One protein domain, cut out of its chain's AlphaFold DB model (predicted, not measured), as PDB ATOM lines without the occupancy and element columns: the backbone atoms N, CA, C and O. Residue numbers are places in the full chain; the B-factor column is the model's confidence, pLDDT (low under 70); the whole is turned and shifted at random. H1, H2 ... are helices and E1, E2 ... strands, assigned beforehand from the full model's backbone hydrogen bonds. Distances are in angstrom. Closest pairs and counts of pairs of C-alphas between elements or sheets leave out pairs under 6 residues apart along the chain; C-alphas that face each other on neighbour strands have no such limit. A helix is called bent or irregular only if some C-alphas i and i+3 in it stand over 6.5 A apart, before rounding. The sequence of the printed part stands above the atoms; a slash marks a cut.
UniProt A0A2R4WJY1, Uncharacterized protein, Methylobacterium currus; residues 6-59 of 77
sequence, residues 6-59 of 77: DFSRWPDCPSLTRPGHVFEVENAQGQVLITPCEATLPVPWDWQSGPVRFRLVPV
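AT A GLANCE: This is residues 6 to 59 of the 77 residues of an uncharacterized protein of Methylobacterium currus (UniProt A0A2R4WJY1). A small, twisted antiparallel sheet of three strands is covered on one face by a single irregular helix, H1, which runs along the edge strand E3. A long unnamed stretch, residues 36 to 50, swings out on the same side of the sheet as H1, on its way from E2 at one edge to E3 at the other. The printed part has 54 residues with one named helix and three named strands, in the order H1, E1, E2, E3 along the chain, and the sheet runs E2, E1, E3. The class is mixed, helices and strands, and the whole is compact, with a radius of gyration of the C-alphas of 10.5 A and spans of 31 by 21 by 16 A.

HOW THE PARTS SIT: H1, residues 7 to 16, is on the sheet made by E1, residues 21 to 27, E2, residues 32 to 35, and E3, residues 51 to 58. This arrangement is two layers, a helix on one face of a sheet. H1 has a height over the sheet of 8.7 A, lies over E3 and runs along the strands, its line at 0 degrees to that of E3 on the local plane. The closest C-alphas of H1 and E3 are those of Phe 7 and Arg 53, 4.5 A apart. H1 and E1 are near each other, with 8 pairs of C-alphas within 10 A. H1 is irregular, with C-alphas 11 and 14 7.5 A apart; 0 of its 6 O i to N i+4 pairs are within hydrogen-bond range, beside 5 of its 7 O i to N i+3 pairs. E1 and E2 form a hairpin, antiparallel at 145 degrees between their directions, with N 25 and O 33 within hydrogen-bond range at 2.8 A. E1, the inner strand, is also antiparallel to E3, at 156 degrees, with N 24 and O 55 at 2.8 A and N 57 and O 22 at 2.8 A. The edge strands E2 and E3 are apart.

IN THESE COORDINATES: H1 begins at C-alpha 7, (113.209, 137.835, 172.916), and measures 13.0 A from first to last C-alpha. E1 measures 19.8 A and begins at C-alpha 21, (115.091, 151.319, 184.090). E2 measures 9.7 A. E3, the longest strand by residues, measures 19.6 A and ends at C-alpha 58, (118.286, 149.953, 186.397).

THE WHOLE: The two C-alphas farthest apart, those of Pro 19 and Gln 48, are 31.1 A apart. The links from H1 to E1 and from E1 to E2 are tight, and the link from E2 to E3, 15 residues, is long. The printed part, residues 6 to 59, has no cut. Its mean pLDDT is 91.0, and no printed residue is under 70.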
ATOM      1  N   ASP A   6     112.630 135.717 177.200       94.75
ATOM      2  CA  ASP A   6     112.816 135.336 175.800       94.75
ATOM      3  C   ASP A   6     112.507 136.508 174.859       94.75
ATOM      4  O   ASP A   6     111.499 137.203 175.033       94.75
ATOM      5  N   PHE A   7     113.355 136.718 173.847       92.94
ATOM      6  CA  PHE A   7     113.209 137.835 172.916       92.94
ATOM      7  C   PHE A   7     111.893 137.828 172.129       92.94
ATOM      8  O   PHE A   7     111.419 138.886 171.719       92.94
ATOM      9  N   SER A   8     111.224 136.681 172.011       92.81
ATOM     10  CA  SER A   8     109.882 136.587 171.421       92.81
ATOM     11  C   SER A   8     108.849 137.468 172.138       92.81
ATOM     12  O   SER A   8     107.836 137.830 171.546       92.81
ATOM     13  N   ARG A   9     109.100 137.846 173.401       93.31
ATOM     14  CA  ARG A   9     108.250 138.759 174.185       93.31
ATOM     15  C   ARG A   9     108.647 140.228 174.066       93.31
ATOM     16  O   ARG A   9     108.085 141.062 174.770       93.31
ATOM     17  N   TRP A  10     109.600 140.575 173.202       92.38
ATOM     18  CA  TRP A  10     110.000 141.966 172.987       92.38
ATOM     19  C   TRP A  10     108.828 142.902 172.638       92.38
ATOM     20  O   TRP A  10     108.788 143.999 173.192       92.38
ATOM     21  N   PRO A  11     107.820 142.497 171.834       91.88
ATOM     22  CA  PRO A  11     106.642 143.334 171.589       91.88
ATOM     23  C   PRO A  11     105.869 143.729 172.862       91.88
ATOM     24  O   PRO A  11     105.184 144.749 172.867       91.88
ATOM     25  N   ASP A  12     106.011 142.966 173.953       91.38
ATOM     26  CA  ASP A  12     105.423 143.261 175.264       91.38
ATOM     27  C   ASP A  12     106.292 144.208 176.123       91.38
ATOM     28  O   ASP A  12     105.929 144.515 177.264       91.38
ATOM     29  N   CYS A  13     107.432 144.703 175.620       90.25
ATOM     30  CA  CYS A  13     108.315 145.598 176.374       90.25
ATOM     31  C   CYS A  13     107.637 146.864 176.940       90.25
ATOM     32  O   CYS A  13     108.015 147.267 178.049       90.25
ATOM     33  N   PRO A  14     106.606 147.477 176.309       91.69
ATOM     34  CA  PRO A  14     105.944 148.651 176.882       91.69
ATOM     35  C   PRO A  14     105.297 148.339 178.236       91.69
ATOM     36  O   PRO A  14     105.396 149.130 179.171       91.69
ATOM     37  N   SER A  15     104.726 147.139 178.376       90.88
ATOM     38  CA  SER A  15     104.097 146.650 179.610       90.88
ATOM     39  C   SER A  15     105.108 146.384 180.731       90.88
ATOM     40  O   SER A  15     104.745 146.348 181.906       90.88
ATOM     41  N   LEU A  16     106.381 146.192 180.379       89.44
ATOM     42  CA  LEU A  16     107.479 145.936 181.312       89.44
ATOM     43  C   LEU A  16     108.285 147.197 181.643       89.44
ATOM     44  O   LEU A  16     109.146 147.158 182.522       89.44
ATOM     45  N   THR A  17     108.029 148.310 180.954       89.69
ATOM     46  CA  THR A  17     108.804 149.544 181.096       89.69
ATOM     47  C   THR A  17     108.578 150.163 182.475       89.69
ATOM     48  O   THR A  17     107.455 150.231 182.975       89.69
ATOM     49  N   ARG A  18     109.659 150.627 183.113       88.69
ATOM     50  CA  ARG A  18     109.610 151.301 184.418       88.69
ATOM     51  C   ARG A  18     110.495 152.545 184.417       88.69
ATOM     52  O   ARG A  18     111.573 152.513 183.824       88.69
ATOM     53  N   PRO A  19     110.098 153.621 185.116       87.88
ATOM     54  CA  PRO A  19     110.959 154.784 185.284       87.88
ATOM     55  C   PRO A  19     112.287 154.388 185.950       87.88
ATOM     56  O   PRO A  19     112.328 153.547 186.853       87.88
ATOM     57  N   GLY A  20     113.388 154.970 185.469       88.88
ATOM     58  CA  GLY A  20     114.742 154.676 185.953       88.88
ATOM     59  C   GLY A  20     115.306 153.313 185.532       88.88
ATOM     60  O   GLY A  20     116.346 152.909 186.050       88.88
ATOM     61  N   HIS A  21     114.644 152.606 184.613       91.75
ATOM     62  CA  HIS A  21     115.091 151.319 184.090       91.75
ATOM     63  C   HIS A  21     115.197 151.341 182.562       91.75
ATOM     64  O   HIS A  21     114.522 152.114 181.883       91.75
ATOM     65  N   VAL A  22     116.046 150.466 182.040       92.69
ATOM     66  CA  VAL A  22     116.310 150.217 180.618       92.69
ATOM     67  C   VAL A  22     116.310 148.715 180.372       92.69
ATOM     68  O   VAL A  22     116.392 147.921 181.312       92.69
ATOM     69  N   PHE A  23     116.203 148.312 179.114       93.38
ATOM     70  CA  PHE A  23     116.293 146.914 178.735       93.38
ATOM     71  C   PHE A  23     117.724 146.569 178.353       93.38
ATOM     72  O   PHE A  23     118.347 147.237 177.531       93.38
ATOM     73  N   GLU A  24     118.236 145.512 178.964       94.12
ATOM     74  CA  GLU A  24     119.455 144.848 178.538       94.12
ATOM     75  C   GLU A  24     119.063 143.689 177.636       94.12
ATOM     76  O   GLU A  24     118.369 142.774 178.073       94.12
ATOM     77  N   VAL A  25     119.477 143.758 176.378       94.12
ATOM     78  CA  VAL A  25     119.206 142.774 175.333       94.12
ATOM     79  C   VAL A  25     120.498 142.038 175.029       94.12
ATOM     80  O   VAL A  25     121.519 142.672 174.792       94.12
ATOM     81  N   GLU A  26     120.464 140.712 175.026       94.69
ATOM     82  CA  GLU A  26     121.622 139.862 174.765       94.69
ATOM     83  C   GLU A  26     121.393 139.025 173.502       94.69
ATOM     84  O   GLU A  26     120.278 138.546 173.261       94.69
ATOM     85  N   ASN A  27     122.439 138.837 172.699       94.38
ATOM     86  CA  ASN A  27     122.435 137.918 171.561       94.38
ATOM     87  C   ASN A  27     123.034 136.543 171.905       94.38
ATOM     88  O   ASN A  27     123.539 136.313 173.002       94.38
ATOM     89  N   ALA A  28     123.011 135.620 170.940       93.38
ATOM     90  CA  ALA A  28     123.549 134.266 171.108       93.38
ATOM     91  C   ALA A  28     125.063 134.217 171.408       93.38
ATOM     92  O   ALA A  28     125.553 133.209 171.913       93.38
ATOM     93  N   GLN A  29     125.807 135.285 171.108       93.00
ATOM     94  CA  GLN A  29     127.240 135.409 171.392       93.00
ATOM     95  C   GLN A  29     127.520 135.992 172.785       93.00
ATOM     96  O   GLN A  29     128.684 136.144 173.155       93.00
ATOM     97  N   GLY A  30     126.486 136.339 173.557       91.00
ATOM     98  CA  GLY A  30     126.640 137.006 174.849       91.00
ATOM     99  C   GLY A  30     126.978 138.497 174.740       91.00
ATOM    100  O   GLY A  30     127.369 139.105 175.736       91.00
ATOM    101  N   GLN A  31     126.853 139.105 173.554       92.94
ATOM    102  CA  GLN A  31     126.960 140.556 173.401       92.94
ATOM    103  C   GLN A  31     125.686 141.207 173.938       92.94
ATOM    104  O   GLN A  31     124.582 140.746 173.648       92.94
ATOM    105  N   VAL A  32     125.845 142.296 174.692       92.06
ATOM    106  CA  VAL A  32     124.745 143.030 175.331       92.06
ATOM    107  C   VAL A  32     124.545 144.415 174.722       92.06
ATOM    108  O   VAL A  32     125.501 145.121 174.404       92.06
ATOM    109  N   LEU A  33     123.283 144.810 174.599       91.50
ATOM    110  CA  LEU A  33     122.820 146.123 174.171       91.50
ATOM    111  C   LEU A  33     121.880 146.680 175.239       91.50
ATOM    112  O   LEU A  33     120.882 146.053 175.583       91.50
ATOM    113  N   ILE A  34     122.182 147.876 175.739       91.88
ATOM    114  CA  ILE A  34     121.292 148.612 176.636       91.88
ATOM    115  C   ILE A  34     120.458 149.573 175.794       91.88
ATOM    116  O   ILE A  34     121.010 150.442 175.121       91.88
ATOM    117  N   THR A  35     119.139 149.428 175.834       91.25
ATOM    118  CA  THR A  35     118.216 150.239 175.035       91.25
ATOM    119  C   THR A  35     116.897 150.475 175.785       91.25
ATOM    120  O   THR A  35     116.523 149.675 176.651       91.25
ATOM    121  N   PRO A  36     116.180 151.585 175.540       91.69
ATOM    122  CA  PRO A  36     114.779 151.688 175.936       91.69
ATOM    123  C   PRO A  36     113.902 150.660 175.195       91.69
ATOM    124  O   PRO A  36     114.349 149.937 174.308       91.69
ATOM    125  N   CYS A  37     112.627 150.569 175.577       91.19
ATOM    126  CA  CYS A  37     111.665 149.794 174.799       91.19
ATOM    127  C   CYS A  37     111.397 150.512 173.471       91.19
ATOM    128  O   CYS A  37     110.800 151.590 173.458       91.19
ATOM    129  N   GLU A  38     111.837 149.911 172.369       89.12
ATOM    130  CA  GLU A  38     111.645 150.418 171.010       89.12
ATOM    131  C   GLU A  38     111.004 149.347 170.127       89.12
ATOM    132  O   GLU A  38     111.330 148.164 170.228       89.12
ATOM    133  N   ALA A  39     110.101 149.758 169.231       84.56
ATOM    134  CA  ALA A  39     109.413 148.836 168.323       84.56
ATOM    135  C   ALA A  39     110.388 148.117 167.375       84.56
ATOM    136  O   ALA A  39     110.228 146.932 167.097       84.56
ATOM    137  N   THR A  40     111.422 148.834 166.928       84.88
ATOM    138  CA  THR A  40     112.511 148.291 166.119       84.88
ATOM    139  C   THR A  40     113.795 148.437 166.906       84.88
ATOM    140  O   THR A  40     114.222 149.550 167.192       84.88
ATOM    141  N   LEU A  41     114.420 147.318 167.246       85.62
ATOM    142  CA  LEU A  41     115.668 147.338 167.990       85.62
ATOM    143  C   LEU A  41     116.824 147.832 167.111       85.62
ATOM    144  O   LEU A  41     117.063 147.235 166.055       85.62
ATOM    145  N   PRO A  42     117.578 148.864 167.536       84.88
ATOM    146  CA  PRO A  42     118.767 149.319 166.825       84.88
ATOM    147  C   PRO A  42     119.933 148.357 167.090       84.88
ATOM    148  O   PRO A  42     120.853 148.651 167.855       84.88
ATOM    149  N   VAL A  43     119.873 147.171 166.483       85.56
ATOM    150  CA  VAL A  43     120.913 146.149 166.620       85.56
ATOM    151  C   VAL A  43     122.230 146.681 166.033       85.56
ATOM    152  O   VAL A  43     122.242 147.119 164.879       85.56
ATOM    153  N   PRO A  44     123.343 146.660 166.791       87.75
ATOM    154  CA  PRO A  44     124.643 147.067 166.279       87.75
ATOM    155  C   PRO A  44     125.055 146.231 165.066       87.75
ATOM    156  O   PRO A  44     124.866 145.018 165.043       87.75
ATOM    157  N   TRP A  45     125.689 146.867 164.082       86.44
ATOM    158  CA  TRP A  45     126.131 146.203 162.850       86.44
ATOM    159  C   TRP A  45     127.159 145.079 163.082       86.44
ATOM    160  O   TRP A  45     127.290 144.194 162.247       86.44
ATOM    161  N   ASP A  46     127.877 145.114 164.208       87.31
ATOM    162  CA  ASP A  46     128.888 144.120 164.595       87.31
ATOM    163  C   ASP A  46     128.274 142.835 165.193       87.31
ATOM    164  O   ASP A  46     128.971 141.857 165.462       87.31
ATOM    165  N   TRP A  47     126.954 142.802 165.411       90.81
ATOM    166  CA  TRP A  47     126.292 141.611 165.937       90.81
ATOM    167  C   TRP A  47     126.222 140.503 164.890       90.81
ATOM    168  O   TRP A  47     125.575 140.625 163.852       90.81
ATOM    169  N   GLN A  48     126.844 139.374 165.215       87.75
ATOM    170  CA  GLN A  48     126.873 138.185 164.359       87.75
ATOM    171  C   GLN A  48     125.602 137.335 164.473       87.75
ATOM    172  O   GLN A  48     125.381 136.418 163.682       87.75
ATOM    173  N   SER A  49     124.751 137.594 165.466       89.69
ATOM    174  CA  SER A  49     123.426 136.983 165.575       89.69
ATOM    175  C   SER A  49     122.413 137.938 166.180       89.69
ATOM    176  O   SER A  49     122.758 138.929 166.826       89.69
ATOM    177  N   GLY A  50     121.141 137.613 165.952       89.94
ATOM    178  CA  GLY A  50     120.027 138.373 166.488       89.94
ATOM    179  C   GLY A  50     119.920 138.297 168.018       89.94
ATOM    180  O   GLY A  50     120.518 137.417 168.651       89.94
ATOM    181  N   PRO A  51     119.134 139.208 168.613       93.69
ATOM    182  CA  PRO A  51     118.743 139.138 170.015       93.69
ATOM    183  C   PRO A  51     118.104 137.789 170.371       93.69
ATOM    184  O   PRO A  51     117.283 137.279 169.608       93.69
ATOM    185  N   VAL A  52     118.432 137.234 171.540       95.62
ATOM    186  CA  VAL A  52     117.847 135.969 172.032       95.62
ATOM    187  C   VAL A  52     117.098 136.132 173.347       95.62
ATOM    188  O   VAL A  52     116.109 135.446 173.591       95.62
ATOM    189  N   ARG A  53     117.514 137.083 174.187       95.25
ATOM    190  CA  ARG A  53     116.854 137.371 175.462       95.25
ATOM    191  C   ARG A  53     117.025 138.823 175.859       95.25
ATOM    192  O   ARG A  53     117.942 139.499 175.401       95.25
ATOM    193  N   PHE A  54     116.155 139.297 176.735       94.88
ATOM    194  CA  PHE A  54     116.243 140.626 177.310       94.88
ATOM    195  C   PHE A  54     115.819 140.630 178.774       94.88
ATOM    196  O   PHE A  54     115.105 139.743 179.229       94.88
ATOM    197  N   ARG A  55     116.239 141.631 179.538       94.25
ATOM    198  CA  ARG A  55     115.786 141.839 180.917       94.25
ATOM    199  C   ARG A  55     115.716 143.320 181.241       94.25
ATOM    200  O   ARG A  55     116.404 144.132 180.631       94.25
ATOM    201  N   LEU A  56     114.908 143.670 182.231       93.81
ATOM    202  CA  LEU A  56     114.825 145.036 182.729       93.81
ATOM    203  C   LEU A  56     115.904 145.276 183.795       93.81
ATOM    204  O   LEU A  56     115.942 144.590 184.820       93.81
ATOM    205  N   VAL A  57     116.759 146.268 183.578       92.12
ATOM    206  CA  VAL A  57     117.833 146.651 184.501       92.12
ATOM    207  C   VAL A  57     117.726 148.129 184.873       92.12
ATOM    208  O   VAL A  57     117.215 148.922 184.084       92.12
ATOM    209  N   PRO A  58     118.169 148.536 186.073       90.50
ATOM    210  CA  PRO A  58     118.286 149.953 186.397       90.50
ATOM    211  C   PRO A  58     119.241 150.652 185.420       90.50
ATOM    212  O   PRO A  58     120.231 150.058 184.986       90.50
ATOM    213  N   VAL A  59     118.949 151.912 185.086       86.62
ATOM    214  CA  VAL A  59     119.819 152.735 184.231       86.62
ATOM    215  C   VAL A  59     121.225 152.772 184.839       86.62
ATOM    216  O   VAL A  59     121.364 153.184 185.996       86.62
TER     217      VAL A  59